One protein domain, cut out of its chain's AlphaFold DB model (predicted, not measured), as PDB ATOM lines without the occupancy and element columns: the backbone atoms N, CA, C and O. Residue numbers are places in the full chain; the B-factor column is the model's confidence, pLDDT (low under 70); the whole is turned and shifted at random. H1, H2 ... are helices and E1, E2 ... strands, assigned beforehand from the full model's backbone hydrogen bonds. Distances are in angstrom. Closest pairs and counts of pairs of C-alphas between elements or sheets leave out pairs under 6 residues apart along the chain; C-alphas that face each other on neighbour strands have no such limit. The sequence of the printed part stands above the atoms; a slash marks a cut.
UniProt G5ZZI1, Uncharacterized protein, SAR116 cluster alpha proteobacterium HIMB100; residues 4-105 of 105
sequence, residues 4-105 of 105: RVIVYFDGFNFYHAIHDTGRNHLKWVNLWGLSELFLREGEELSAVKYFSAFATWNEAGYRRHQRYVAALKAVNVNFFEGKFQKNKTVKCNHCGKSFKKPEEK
ATOM      1  N   ARG A   4      68.990 -18.345 -18.519       97.31
ATOM      2  CA  ARG A   4      67.565 -18.134 -18.232       97.31
ATOM      3  C   ARG A   4      66.811 -19.453 -18.262       97.31
ATOM      4  O   ARG A   4      66.696 -20.081 -19.313       97.31
ATOM      5  N   VAL A   5      66.199 -19.809 -17.140       97.94
ATOM      6  CA  VAL A   5      65.388 -21.020 -16.989       97.94
ATOM      7  C   VAL A   5      63.905 -20.676 -17.085       97.94
ATOM      8  O   VAL A   5      63.432 -19.691 -16.520       97.94
ATOM      9  N   ILE A   6      63.145 -21.498 -17.810       98.19
ATOM     10  CA  ILE A   6      61.682 -21.434 -17.842       98.19
ATOM     11  C   ILE A   6      61.138 -22.807 -17.475       98.19
ATOM     12  O   ILE A   6      61.491 -23.800 -18.112       98.19
ATOM     13  N   VAL A   7      60.240 -22.852 -16.494       98.06
ATOM     14  CA  VAL A   7      59.623 -24.101 -16.036       98.06
ATOM     15  C   VAL A   7      58.196 -24.214 -16.557       98.06
ATOM     16  O   VAL A   7      57.428 -23.249 -16.547       98.06
ATOM     17  N   TYR A   8      57.844 -25.411 -17.019       97.88
ATOM     18  CA  TYR A   8      56.541 -25.742 -17.583       97.88
ATOM     19  C   TYR A   8      55.890 -26.821 -16.717       97.88
ATOM     20  O   TYR A   8      56.460 -27.891 -16.526       97.88
ATOM     21  N   PHE A   9      54.688 -26.545 -16.217       97.38
ATOM     22  CA  PHE A   9      53.884 -27.488 -15.449       97.38
ATOM     23  C   PHE A   9      52.651 -27.911 -16.245       97.38
ATOM     24  O   PHE A   9      51.834 -27.069 -16.619       97.38
ATOM     25  N   ASP A  10      52.493 -29.219 -16.431       95.75
ATOM     26  CA  ASP A  10      51.243 -29.851 -16.856       95.75
ATOM     27  C   ASP A  10      50.385 -30.129 -15.616       95.75
ATOM     28  O   ASP A  10      50.722 -30.967 -14.776       95.75
ATOM     29  N   GLY A  11      49.289 -29.390 -15.473       93.38
ATOM     30  CA  GLY A  11      48.452 -29.408 -14.286       93.38
ATOM     31  C   GLY A  11      47.670 -30.692 -14.079       93.38
ATOM     32  O   GLY A  11      47.457 -31.046 -12.920       93.38
ATOM     33  N   PHE A  12      47.307 -31.412 -15.141       90.00
ATOM     34  CA  PHE A  12      46.630 -32.699 -15.011       90.00
ATOM     35  C   PHE A  12      47.580 -33.734 -14.417       90.00
ATOM     36  O   PHE A  12      47.314 -34.309 -13.358       90.00
ATOM     37  N   ASN A  13      48.731 -33.916 -15.068       92.69
ATOM     38  CA  ASN A  13      49.733 -34.890 -14.644       92.69
ATOM     39  C   ASN A  13      50.275 -34.559 -13.249       92.69
ATOM     40  O   ASN A  13      50.390 -35.439 -12.395       92.69
ATOM     41  N   PHE A  14      50.531 -33.280 -12.978       94.44
ATOM     42  CA  PHE A  14      51.019 -32.829 -11.681       94.44
ATOM     43  C   PHE A  14      49.992 -33.028 -10.556       94.44
ATOM     44  O   PHE A  14      50.337 -33.531  -9.484       94.44
ATOM     45  N   TYR A  15      48.719 -32.684 -10.791       93.56
ATOM     46  CA  TYR A  15      47.660 -32.877  -9.798       93.56
ATOM     47  C   TYR A  15      47.478 -34.354  -9.446       93.56
ATOM     48  O   TYR A  15      47.363 -34.683  -8.264       93.56
ATOM     49  N   HIS A  16      47.465 -35.237 -10.448       92.12
ATOM     50  CA  HIS A  16      47.304 -36.671 -10.229       92.12
ATOM     51  C   HIS A  16      48.504 -37.282  -9.499       92.12
ATOM     52  O   HIS A  16      48.303 -38.000  -8.522       92.12
ATOM     53  N   ALA A  17      49.733 -36.893  -9.851       94.75
ATOM     54  CA  ALA A  17      50.924 -37.313  -9.114       94.75
ATOM     55  C   ALA A  17      50.859 -36.919  -7.626       94.75
ATOM     56  O   ALA A  17      51.154 -37.734  -6.755       94.75
ATOM     57  N   ILE A  18      50.414 -35.695  -7.309       94.81
ATOM     58  CA  ILE A  18      50.206 -35.258  -5.920       94.81
ATOM     59  C   ILE A  18      49.065 -36.031  -5.255       94.81
ATOM     60  O   ILE A  18      49.185 -36.438  -4.098       94.81
ATOM     61  N   HIS A  19      47.943 -36.202  -5.952       93.25
ATOM     62  CA  HIS A  19      46.770 -36.901  -5.444       93.25
ATOM     63  C   HIS A  19      47.119 -38.318  -4.975       93.25
ATOM     64  O   HIS A  19      46.723 -38.703  -3.873       93.25
ATOM     65  N   ASP A  20      47.917 -39.038  -5.757       95.44
ATOM     66  CA  ASP A  20      48.289 -40.428  -5.490       95.44
ATOM     67  C   ASP A  20      49.205 -40.574  -4.264       95.44
ATOM     68  O   ASP A  20      49.250 -41.633  -3.642       95.44
ATOM     69  N   THR A  21      49.857 -39.491  -3.824       95.31
ATOM     70  CA  THR A  21      50.599 -39.482  -2.550       95.31
ATOM     71  C   THR A  21      49.697 -39.491  -1.309       95.31
ATOM     72  O   THR A  21      50.188 -39.666  -0.194       95.31
ATOM     73  N   GLY A  22      48.396 -39.206  -1.459       95.12
ATOM     74  CA  GLY A  22      47.451 -39.032  -0.348       95.12
ATOM     75  C   GLY A  22      47.661 -37.755   0.485       95.12
ATOM     76  O   GLY A  22      46.886 -37.468   1.400       95.12
ATOM     77  N   ARG A  23      48.678 -36.941   0.179       95.06
ATOM     78  CA  ARG A  23      49.038 -35.739   0.948       95.06
ATOM     79  C   ARG A  23      48.321 -34.505   0.409       95.06
ATOM     80  O   ARG A  23      48.857 -33.737  -0.383       95.06
ATOM     81  N   ASN A  24      47.100 -34.271   0.888       91.19
ATOM     82  CA  ASN A  24      46.246 -33.183   0.391       91.19
ATOM     83  C   ASN A  24      46.850 -31.771   0.499       91.19
ATOM     84  O   ASN A  24      46.518 -30.923  -0.326       91.19
ATOM     85  N   HIS A  25      47.732 -31.511   1.469       92.44
ATOM     86  CA  HIS A  25      48.375 -30.199   1.620       92.44
ATOM     87  C   HIS A  25      49.292 -29.846   0.435       92.44
ATOM     88  O   HIS A  25      49.430 -28.673   0.107       92.44
ATOM     89  N   LEU A  26      49.849 -30.843  -0.266       94.75
ATOM     90  CA  LEU A  26      50.722 -30.625  -1.427       94.75
ATOM     91  C   LEU A  26      49.978 -30.055  -2.643       94.75
ATOM     92  O   LEU A  26      50.605 -29.491  -3.533       94.75
ATOM     93  N   LYS A  27      48.640 -30.121  -2.671       94.31
ATOM     94  CA  LYS A  27      47.817 -29.516  -3.737       94.31
ATOM     95  C   LYS A  27      47.905 -27.980  -3.772       94.31
ATOM     96  O   LYS A  27      47.414 -27.383  -4.721       94.31
ATOM     97  N   TRP A  28      48.504 -27.363  -2.751       95.75
ATOM     98  CA  TRP A  28      48.711 -25.915  -2.612       95.75
ATOM     99  C   TRP A  28      50.173 -25.485  -2.802       95.75
ATOM    100  O   TRP A  28      50.572 -24.418  -2.342       95.75
ATOM    101  N   VAL A  29      50.994 -26.317  -3.440       96.38
ATOM    102  CA  VAL A  29      52.414 -26.030  -3.659       96.38
ATOM    103  C   VAL A  29      52.634 -24.716  -4.417       96.38
ATOM    104  O   VAL A  29      51.968 -24.413  -5.403       96.38
ATOM    105  N   ASN A  30      53.600 -23.921  -3.963       97.25
ATOM    106  CA  ASN A  30      54.032 -22.730  -4.683       97.25
ATOM    107  C   ASN A  30      54.924 -23.157  -5.859       97.25
ATOM    108  O   ASN A  30      56.076 -23.529  -5.648       97.25
ATOM    109  N   LEU A  31      54.399 -23.112  -7.088       97.94
ATOM    110  CA  LEU A  31      55.144 -23.536  -8.280       97.94
ATOM    111  C   LEU A  31      56.354 -22.647  -8.580       97.94
ATOM    112  O   LEU A  31      57.334 -23.150  -9.122       97.94
ATOM    113  N   TRP A  32      56.311 -21.361  -8.220       98.19
ATOM    114  CA  TRP A  32      57.468 -20.476  -8.350       98.19
ATOM    115  C   TRP A  32      58.581 -20.912  -7.400       98.19
ATOM    116  O   TRP A  32      59.658 -21.285  -7.851       98.19
ATOM    117  N   GLY A  33      58.272 -20.989  -6.104       97.62
ATOM    118  CA  GLY A  33      59.243 -21.398  -5.088       97.62
ATOM    119  C   GLY A  33      59.776 -22.814  -5.312       97.62
ATOM    120  O   GLY A  33      60.960 -23.064  -5.136       97.62
ATOM    121  N   LEU A  34      58.930 -23.743  -5.774       97.06
ATOM    122  CA  LEU A  34      59.378 -25.076  -6.171       97.06
ATOM    123  C   LEU A  34      60.382 -25.006  -7.329       97.06
ATOM    124  O   LEU A  34      61.369 -25.729  -7.307       97.06
ATOM    125  N   SER A  35      60.135 -24.148  -8.321       97.81
ATOM    126  CA  SER A  35      61.014 -23.992  -9.487       97.81
ATOM    127  C   SER A  35      62.381 -23.422  -9.104       97.81
ATOM    128  O   SER A  35      63.388 -23.856  -9.656       97.81
ATOM    129  N   GLU A  36      62.430 -22.504  -8.134       97.38
ATOM    130  CA  GLU A  36      63.680 -21.932  -7.610       97.38
ATOM    131  C   GLU A  36      64.589 -22.993  -6.975       97.38
ATOM    132  O   GLU A  36      65.804 -22.924  -7.124       97.38
ATOM    133  N   LEU A  37      64.013 -24.023  -6.343       97.31
ATOM    134  CA  LEU A  37      64.781 -25.127  -5.749       97.31
ATOM    135  C   LEU A  37      65.510 -26.000  -6.783       97.31
ATOM    136  O   LEU A  37      66.398 -26.763  -6.406       97.31
ATOM    137  N   PHE A  38      65.130 -25.928  -8.061       96.06
ATOM    138  CA  PHE A  38      65.768 -26.689  -9.139       96.06
ATOM    139  C   PHE A  38      66.850 -25.903  -9.889       96.06
ATOM    140  O   PHE A  38      67.528 -26.497 -10.729       96.06
ATOM    141  N   LEU A  39      67.011 -24.605  -9.609       96.75
ATOM    142  CA  LEU A  39      68.034 -23.783 -10.252       96.75
ATOM    143  C   LEU A  39      69.438 -24.197  -9.806       96.75
ATOM    144  O   LEU A  39      69.674 -24.552  -8.649       96.75
ATOM    145  N   ARG A  40      70.386 -24.108 -10.733       96.31
ATOM    146  CA  ARG A  40      71.818 -24.292 -10.493       96.31
ATOM    147  C   ARG A  40      72.520 -22.948 -10.349       96.31
ATOM    148  O   ARG A  40      71.976 -21.890 -10.659       96.31
ATOM    149  N   GLU A  41      73.763 -22.989  -9.883       95.38
ATOM    150  CA  GLU A  41      74.603 -21.796  -9.833       95.38
ATOM    151  C   GLU A  41      74.762 -21.189 -11.236       95.38
ATOM    152  O   GLU A  41      75.089 -21.890 -12.194       95.38
ATOM    153  N   GLY A  42      74.503 -19.885 -11.356       95.56
ATOM    154  CA  GLY A  42      74.531 -19.164 -12.632       95.56
ATOM    155  C   GLY A  42      73.218 -19.179 -13.424       95.56
ATOM    156  O   GLY A  42      73.145 -18.493 -14.444       95.56
ATOM    157  N   GLU A  43      72.181 -19.885 -12.962       97.50
ATOM    158  CA  GLU A  43      70.845 -19.872 -13.567       97.50
ATOM    159  C   GLU A  43      69.912 -18.848 -12.894       97.50
ATOM    160  O   GLU A  43      69.992 -18.584 -11.694       97.50
ATOM    161  N   GLU A  44      68.980 -18.291 -13.668       96.94
ATOM    162  CA  GLU A  44      67.927 -17.392 -13.189       96.94
ATOM    163  C   GLU A  44      66.557 -17.865 -13.694       96.94
ATOM    164  O   GLU A  44      66.358 -18.089 -14.894       96.94
ATOM    165  N   LEU A  45      65.580 -17.979 -12.789       97.62
ATOM    166  CA  LEU A  45      64.206 -18.316 -13.154       97.62
ATOM    167  C   LEU A  45      63.525 -17.132 -13.850       97.62
ATOM    168  O   LEU A  45      63.131 -16.151 -13.229       97.62
ATOM    169  N   SER A  46      63.345 -17.258 -15.159       97.38
ATOM    170  CA  SER A  46      62.759 -16.226 -16.015       97.38
ATOM    171  C   SER A  46      61.230 -16.292 -16.050       97.38
ATOM    172  O   SER A  46      60.557 -15.266 -16.138       97.38
ATOM    173  N   ALA A  47      60.653 -17.499 -16.005       98.06
ATOM    174  CA  ALA A  47      59.205 -17.680 -15.973       98.06
ATOM    175  C   ALA A  47      58.792 -19.074 -15.490       98.06
ATOM    176  O   ALA A  47      59.453 -20.074 -15.773       98.06
ATOM    177  N   VAL A  48      57.606 -19.144 -14.887       98.56
ATOM    178  CA  VAL A  48      56.885 -20.396 -14.644       98.56
ATOM    179  C   VAL A  48      55.575 -20.362 -15.413       98.56
ATOM    180  O   VAL A  48      54.818 -19.395 -15.324       98.56
ATOM    181  N   LYS A  49      55.312 -21.406 -16.196       98.50
ATOM    182  CA  LYS A  49      54.114 -21.543 -17.026       98.50
ATOM    183  C   LYS A  49      53.319 -22.760 -16.574       98.50
ATOM    184  O   LYS A  49      53.826 -23.877 -16.598       98.50
ATOM    185  N   TYR A  50      52.078 -22.539 -16.167       98.31
ATOM    186  CA  TYR A  50      51.175 -23.560 -15.654       98.31
ATOM    187  C   TYR A  50      50.015 -23.769 -16.627       98.31
ATOM    188  O   TYR A  50      49.231 -22.851 -16.858       98.31
ATOM    189  N   PHE A  51      49.913 -24.969 -17.189       96.75
ATOM    190  CA  PHE A  51      48.883 -25.355 -18.152       96.75
ATOM    191  C   PHE A  51      47.886 -26.267 -17.457       96.75
ATOM    192  O   PHE A  51      48.271 -27.315 -16.950       96.75
ATOM    193  N   SER A  52      46.617 -25.883 -17.394       95.31
ATOM    194  CA  SER A  52      45.585 -26.742 -16.805       95.31
ATOM    195  C   SER A  52      44.200 -26.312 -17.261       95.31
ATOM    196  O   SER A  52      44.009 -25.173 -17.689       95.31
ATOM    197  N   ALA A  53      43.225 -27.207 -17.153       93.25
ATOM    198  CA  ALA A  53      41.835 -26.911 -17.455       93.25
ATOM    199  C   ALA A  53      40.974 -26.884 -16.184       93.25
ATOM    200  O   ALA A  53      41.188 -27.628 -15.228       93.25
ATOM    201  N   PHE A  54      39.948 -26.034 -16.179       91.88
ATOM    202  CA  PHE A  54      38.986 -25.978 -15.084       91.88
ATOM    203  C   PHE A  54      37.895 -27.042 -15.223       91.88
ATOM    204  O   PHE A  54      37.163 -27.083 -16.215       91.88
ATOM    205  N   ALA A  55      37.754 -27.901 -14.210       88.50
ATOM    206  CA  ALA A  55      36.758 -28.971 -14.202       88.50
ATOM    207  C   ALA A  55      35.368 -28.422 -13.832       88.50
ATOM    208  O   ALA A  55      34.882 -28.620 -12.719       88.50
ATOM    209  N   THR A  56      34.723 -27.720 -14.766       87.00
ATOM    210  CA  THR A  56      33.451 -26.999 -14.547       87.00
ATOM    211  C   THR A  56      32.273 -27.893 -14.148       87.00
ATOM    212  O   THR A  56      31.301 -27.405 -13.586       87.00
ATOM    213  N   TRP A  57      32.351 -29.207 -14.380       85.44
ATOM    214  CA  TRP A  57      31.339 -30.173 -13.927       85.44
ATOM    215  C   TRP A  57      31.460 -30.549 -12.440       85.44
ATOM    216  O   TRP A  57      30.587 -31.235 -11.914       85.44
ATOM    217  N   ASN A  58      32.535 -30.144 -11.757       87.12
ATOM    218  CA  ASN A  58      32.754 -30.377 -10.331       87.12
ATOM    219  C   ASN A  58      32.883 -29.034  -9.610       87.12
ATOM    220  O   ASN A  58      33.993 -28.549  -9.404       87.12
ATOM    221  N   GLU A  59      31.760 -28.456  -9.187       89.69
ATOM    222  CA  GLU A  59      31.690 -27.113  -8.587       89.69
ATOM    223  C   GLU A  59      32.698 -26.907  -7.440       89.69
ATOM    224  O   GLU A  59      33.414 -25.905  -7.382       89.69
ATOM    225  N   ALA A  60      32.813 -27.880  -6.531       89.94
ATOM    226  CA  ALA A  60      33.724 -27.781  -5.395       89.94
ATOM    227  C   ALA A  60      35.199 -27.852  -5.829       89.94
ATOM    228  O   ALA A  60      36.040 -27.125  -5.295       89.94
ATOM    229  N   GLY A  61      35.525 -28.729  -6.787       90.25
ATOM    230  CA  GLY A  61      36.862 -28.823  -7.378       90.25
ATOM    231  C   GLY A  61      37.231 -27.565  -8.161       90.25
ATOM    232  O   GLY A  61      38.313 -27.019  -7.957       90.25
ATOM    233  N   TYR A  62      36.294 -27.064  -8.962       92.38
ATOM    234  CA  TYR A  62      36.417 -25.857  -9.764       92.38
ATOM    235  C   TYR A  62      36.770 -24.642  -8.905       92.38
ATOM    236  O   TYR A  62      37.808 -24.020  -9.123       92.38
ATOM    237  N   ARG A  63      35.994 -24.366  -7.849       95.19
ATOM    238  CA  ARG A  63      36.266 -23.235  -6.944       95.19
ATOM    239  C   ARG A  63      37.621 -23.341  -6.247       95.19
ATOM    240  O   ARG A  63      38.301 -22.331  -6.068       95.19
ATOM    241  N   ARG A  64      38.034 -24.546  -5.834       94.81
ATOM    242  CA  ARG A  64      39.364 -24.752  -5.230       94.81
ATOM    243  C   ARG A  64      40.478 -24.492  -6.238       94.81
ATOM    244  O   ARG A  64      41.442 -23.813  -5.900       94.81
ATOM    245  N   HIS A  65      40.327 -24.983  -7.464       95.50
ATOM    246  CA  HIS A  65      41.305 -24.778  -8.527       95.50
ATOM    247  C   HIS A  65      41.415 -23.304  -8.919       95.50
ATOM    248  O   HIS A  65      42.526 -22.801  -9.039       95.50
ATOM    249  N   GLN A  66      40.298 -22.575  -8.998       96.88
ATOM    250  CA  GLN A  66      40.304 -21.125  -9.216       96.88
ATOM    251  C   GLN A  66      41.082 -20.375  -8.130       96.88
ATOM    252  O   GLN A  66      41.893 -19.508  -8.446       96.88
ATOM    253  N   ARG A  67      40.876 -20.724  -6.851       97.81
ATOM    254  CA  ARG A  67      41.630 -20.126  -5.734       97.81
ATOM    255  C   ARG A  67      43.123 -20.428  -5.831       97.81
ATOM    256  O   ARG A  67      43.933 -19.536  -5.609       97.81
ATOM    257  N   TYR A  68      43.477 -21.658  -6.188       97.56
ATOM    258  CA  TYR A  68      44.870 -22.049  -6.377       97.56
ATOM    259  C   TYR A  68      45.521 -21.289  -7.541       97.56
ATOM    260  O   TYR A  68      46.580 -20.699  -7.370       97.56
ATOM    261  N   VAL A  69      44.848 -21.195  -8.692       97.69
ATOM    262  CA  VAL A  69      45.313 -20.401  -9.840       97.69
ATOM    263  C   VAL A  69      45.475 -18.925  -9.470       97.69
ATOM    264  O   VAL A  69      46.457 -18.305  -9.870       97.69
ATOM    265  N   ALA A  70      44.550 -18.352  -8.694       98.25
ATOM    266  CA  ALA A  70      44.673 -16.977  -8.214       98.25
ATOM    267  C   ALA A  70      45.914 -16.788  -7.323       98.25
ATOM    268  O   ALA A  70      46.649 -15.820  -7.505       98.25
ATOM    269  N   ALA A  71      46.189 -17.735  -6.421       98.12
ATOM    270  CA  ALA A  71      47.391 -17.718  -5.588       98.12
ATOM    271  C   ALA A  71      48.677 -17.845  -6.422       98.12
ATOM    272  O   ALA A  71      49.624 -17.098  -6.201       98.12
ATOM    273  N   LEU A  72      48.696 -18.729  -7.425       98.25
ATOM    274  CA  LEU A  72      49.829 -18.889  -8.339       98.25
ATOM    275  C   LEU A  72      50.107 -17.615  -9.150       98.25
ATOM    276  O   LEU A  72      51.255 -17.192  -9.269       98.25
ATOM    277  N   LYS A  73      49.060 -16.955  -9.660       98.06
ATOM    278  CA  LYS A  73      49.199 -15.670 -10.363       98.06
ATOM    279  C   LYS A  73      49.784 -14.578  -9.464       98.06
ATOM    280  O   LYS A  73      50.563 -13.766  -9.946       98.06
ATOM    281  N   ALA A  74      49.450 -14.578  -8.170       98.06
ATOM    282  CA  ALA A  74      50.007 -13.630  -7.204       98.06
ATOM    283  C   ALA A  74      51.522 -13.815  -6.972       98.06
ATOM    284  O   ALA A  74      52.181 -12.883  -6.526       98.06
ATOM    285  N   VAL A  75      52.075 -14.987  -7.309       96.94
ATOM    286  CA  VAL A  75      53.518 -15.292  -7.264       96.94
ATOM    287  C   VAL A  75      54.124 -15.429  -8.669       96.94
ATOM    288  O   VAL A  75      55.021 -16.234  -8.894       96.94
ATOM    289  N   ASN A  76      53.626 -14.643  -9.631       96.94
ATOM    290  CA  ASN A  76      54.163 -14.515 -10.997       96.94
ATOM    291  C   ASN A  76      54.130 -15.789 -11.863       96.94
ATOM    292  O   ASN A  76      54.827 -15.883 -12.875       96.94
ATOM    293  N   VAL A  77      53.292 -16.770 -11.522       98.38
ATOM    294  CA  VAL A  77      53.079 -17.940 -12.382       98.38
ATOM    295  C   VAL A  77      52.094 -17.594 -13.496       98.38
ATOM    296  O   VAL A  77      50.951 -17.195 -13.257       98.38
ATOM    297  N   ASN A  78      52.517 -17.820 -14.736       98.31
ATOM    298  CA  ASN A  78      51.698 -17.610 -15.921       98.31
ATOM    299  C   ASN A  78      50.747 -18.793 -16.113       98.31
ATOM    300  O   ASN A  78      51.178 -19.891 -16.459       98.31
ATOM    301  N   PHE A  79      49.451 -18.571 -15.898       97.75
ATOM    302  CA  PHE A  79      48.426 -19.590 -16.111       97.75
ATOM    303  C   PHE A  79      47.902 -19.573 -17.548       97.75
ATOM    304  O   PHE A  79      47.422 -18.543 -18.026       97.75
ATOM    305  N   PHE A  80      47.927 -20.735 -18.189       96.75
ATOM    306  CA  PHE A  80      47.366 -20.990 -19.506       96.75
ATOM    307  C   PHE A  80      46.187 -21.947 -19.351       96.75
ATOM    308  O   PHE A  80      46.360 -23.126 -19.033       96.75
ATOM    309  N   GLU A  81      44.981 -21.419 -19.547       93.69
ATOM    310  CA  GLU A  81      43.753 -22.202 -19.442       93.69
ATOM    311  C   GLU A  81      43.594 -23.111 -20.668       93.69
ATOM    312  O   GLU A  81      43.398 -22.642 -21.791       93.69
ATOM    313  N   GLY A  82      43.687 -24.420 -20.438       87.94
ATOM    314  CA  GLY A  82      43.357 -25.455 -21.413       87.94
ATOM    315  C   GLY A  82      41.855 -25.736 -21.458       87.94
ATOM    316  O   GLY A  82      41.071 -25.211 -20.662       87.94
ATOM    317  N   LYS A  83      41.426 -26.608 -22.374       77.88
ATOM    318  CA  LYS A  83      40.021 -27.028 -22.454       77.88
ATOM    319  C   LYS A  83      39.933 -28.532 -22.279       77.88
ATOM    320  O   LYS A  83      40.498 -29.299 -23.051       77.88
ATOM    321  N   PHE A  84      39.119 -28.974 -21.326       67.62
ATOM    322  CA  PHE A  84      38.713 -30.372 -21.304       67.62
ATOM    323  C   PHE A  84      37.962 -30.697 -22.593       67.62
ATOM    324  O   PHE A  84      36.932 -30.082 -22.898       67.62
ATOM    325  N   GLN A  85      38.450 -31.675 -23.359       57.19
ATOM    326  CA  GLN A  85      37.671 -32.180 -24.482       57.19
ATOM    327  C   GLN A  85      36.418 -32.843 -23.914       57.19
ATOM    328  O   GLN A  85      36.499 -33.741 -23.074       57.19
ATOM    329  N   LYS A  86      35.241 -32.395 -24.368       50.16
ATOM    330  CA  LYS A  86      33.975 -33.056 -24.045       50.16
ATOM    331  C   LYS A  86      34.089 -34.517 -24.472       50.16
ATOM    332  O   LYS A  86      34.140 -34.786 -25.666       50.16
ATOM    333  N   ASN A  87      34.155 -35.410 -23.482       50.28
ATOM    334  CA  ASN A  87      34.023 -36.864 -23.559       50.28
ATOM    335  C   ASN A  87      34.238 -37.431 -24.966       50.28
ATOM    336  O   ASN A  87      33.267 -37.713 -25.673       50.28
ATOM    337  N   LYS A  88      35.496 -37.653 -25.363       46.94
ATOM    338  CA  LYS A  88      35.722 -38.590 -26.459       46.94
ATOM    339  C   LYS A  88      35.249 -39.952 -25.976       46.94
ATOM    340  O   LYS A  88      35.772 -40.515 -25.014       46.94
ATOM    341  N   THR A  89      34.199 -40.447 -26.618       53.94
ATOM    342  CA  THR A  89      33.787 -41.836 -26.500       53.94
ATOM    343  C   THR A  89      34.879 -42.663 -27.158       53.94
ATOM    344  O   THR A  89      34.952 -42.744 -28.383       53.94
ATOM    345  N   VAL A  90      35.776 -43.221 -26.352       61.53
ATOM    346  CA  VAL A  90      36.810 -44.120 -26.849       61.53
ATOM    347  C   VAL A  90      36.151 -45.480 -27.019       61.53
ATOM    348  O   VAL A  90      35.601 -46.045 -26.073       61.53
ATOM    349  N   LYS A  91      36.149 -45.976 -28.255       61.44
ATOM    350  CA  LYS A  91      35.643 -47.305 -28.579       61.44
ATOM    351  C   LYS A  91      36.800 -48.287 -28.437       61.44
ATOM    352  O   LYS A  91      37.851 -48.093 -29.041       61.44
ATOM    353  N   CYS A  92      36.635 -49.320 -27.618       66.69
ATOM    354  CA  CYS A  92      37.630 -50.380 -27.523       66.69
ATOM    355  C   CYS A  92      37.735 -51.112 -28.868       66.69
ATOM    356  O   CYS A  92      36.747 -51.690 -29.322       66.69
ATOM    357  N   ASN A  93      38.928 -51.156 -29.465       70.81
ATOM    358  CA  ASN A  93      39.155 -51.872 -30.728       70.81
ATOM    359  C   ASN A  93      39.030 -53.401 -30.594       70.81
ATOM    360  O   ASN A  93      38.885 -54.083 -31.598       70.81
ATOM    361  N   HIS A  94      39.060 -53.936 -29.370       69.88
ATOM    362  CA  HIS A  94      38.971 -55.375 -29.111       69.88
ATOM    363  C   HIS A  94      37.545 -55.843 -28.782       69.88
ATOM    364  O   HIS A  94      37.152 -56.940 -29.162       69.88
ATOM    365  N   CYS A  95      36.761 -55.061 -28.033       80.44
ATOM    366  CA  CYS A  95      35.449 -55.507 -27.538       80.44
ATOM    367  C   CYS A  95      34.282 -54.594 -27.933       80.44
ATOM    368  O   CYS A  95      33.145 -54.849 -27.544       80.44
ATOM    369  N   GLY A  96      34.542 -53.502 -28.655       73.06
ATOM    370  CA  GLY A  96      33.516 -52.575 -29.137       73.06
ATOM    371  C   GLY A  96      32.836 -51.728 -28.056       73.06
ATOM    372  O   GLY A  96      32.050 -50.846 -28.403       73.06
ATOM    373  N   LYS A  97      33.138 -51.945 -26.765       75.44
ATOM    374  CA  LYS A  97      32.592 -51.142 -25.664       75.44
ATOM    375  C   LYS A  97      33.108 -49.708 -25.734       75.44
ATOM    376  O   LYS A  97      34.300 -49.461 -25.907       75.44
ATOM    377  N   SER A  98      32.175 -48.782 -25.567       64.12
ATOM    378  CA  SER A  98      32.398 -47.342 -25.547       64.12
ATOM    379  C   SER A  98      32.586 -46.867 -24.109       64.12
ATOM    380  O   SER A  98      31.686 -47.047 -23.290       64.12
ATOM    381  N   PHE A  99      33.719 -46.240 -23.797       68.50
ATOM    382  CA  PHE A  99      33.962 -45.616 -22.494       68.50
ATOM    383  C   PHE A  99      34.325 -44.138 -22.648       68.50
ATOM    384  O   PHE A  99      34.938 -43.719 -23.631       68.50
ATOM    385  N   LYS A 100      33.894 -43.323 -21.680       58.19
ATOM    386  CA  LYS A 100      34.186 -41.886 -21.651       58.19
ATOM    387  C   LYS A 100      35.554 -41.697 -21.009       58.19
ATOM    388  O   LYS A 100      35.709 -42.019 -19.834       58.19
ATOM    389  N   LYS A 101      36.524 -41.176 -21.759       56.66
ATOM    390  CA  LYS A 101      37.822 -40.775 -21.210       56.66
ATOM    391  C   LYS A 101      37.924 -39.246 -21.238       56.66
ATOM    392  O   LYS A 101      37.920 -38.674 -22.330       56.66
ATOM    393  N   PRO A 102      37.966 -38.573 -20.079       53.53
ATOM    394  CA  PRO A 102      38.369 -37.175 -20.014       53.53
ATOM    395  C   PRO A 102      39.872 -37.080 -20.320       53.53
ATOM    396  O   PRO A 102      40.666 -37.762 -19.677       53.53
ATOM    397  N   GLU A 103      40.262 -36.268 -21.302       55.66
ATOM    398  CA  GLU A 103      41.661 -35.902 -21.579       55.66
ATOM    399  C   GLU A 103      41.766 -34.367 -21.622       55.66
ATOM    400  O   GLU A 103      40.927 -33.707 -22.251       55.66
ATOM    401  N   GLU A 104      42.765 -33.799 -20.937       48.03
ATOM    402  CA  GLU A 104      43.140 -32.378 -21.042       48.03
ATOM    403  C   GLU A 104      44.008 -32.153 -22.292       48.03
ATOM    404  O   GLU A 104      44.915 -32.943 -22.563       48.03
ATOM    405  N   LYS A 105      43.718 -31.094 -23.063       50.75
ATOM    406  CA  LYS A 105      44.560 -30.571 -24.151       50.75
ATOM    407  C   LYS A 105      44.444 -29.053 -24.263       50.75
ATOM    408  O   LYS A 105      43.371 -28.500 -23.924       50.75
TER     409      LYS A 105
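This is residues 4 to 105 of the 105 residues of an uncharacterized protein of SAR116 cluster alpha proteobacterium HIMB100 (UniProt G5ZZI1). A small parallel sheet, E1 E2 E3, has H3 and H4 over one face and no named helix on the other, two layers, while the hairpin E4 E5 reaches away as an arm that makes the length. Past the end of E1, H1 and H2 pair up, and residues 20 to 25 stick out. There are 102 printed residues, with four named helices and five named strands ordered E1 H1 H2 H3 E2 H4 E3 E4 E5, class mixed. The whole is loose, with a radius of gyration of the C-alphas of 16.5 A, spanning 55 by 30 by 26 A.

Start at E1, residues 4 to 10, parallel to E2, residues 43 to 52, with N 5 and O 44 at 2.8 A. E2 bends by 52 degrees at residue 46 and is parallel to E3, residues 77 to 81, with N 50 and O 78 at 2.8 A. Between E1 and E2 come H1, residues 11 to 20, H2, residues 24 to 28, and H3, residues 31 to 36, a strand-helix-strand unit, parallel neighbour strands with helices between. H1 touches H2, closest at C-alphas 18 and 26, 6.5 A. H3 runs along the strands, its C-alpha 32 closest to C-alpha 48 of E2, 6.3 A. H4, residues 59 to 74, makes a second unit, E2 H4 E3, its crossover right-handed; its closest C-alphas to E3 are 73 and 79, 7.0 A. Every O i to N i+4 pair is within hydrogen-bond range in H1, H3 and H4; H2 has 0 of 1, but 2 of 2 O i to N i+3 pairs. In the hairpin of E4, residues 88 to 91, and E5, residues 98 to 101, antiparallel, N 90 and O 99 are 2.9 A apart.

Find C-alpha 4 at (67.565, -18.134, -18.232), where E1 starts its 20.1 A; E2 runs 26.4 A and H4 22.8 A. E5 ends at C-alpha 101, (37.822, -40.775, -21.210).

The C-alphas farthest apart, Gly 42 and Gly 96, are 55.4 A apart. The printed part has no cut and no long link. Look for pLDDT under 70 at residues 84 to 92, 94 and 98 to 105.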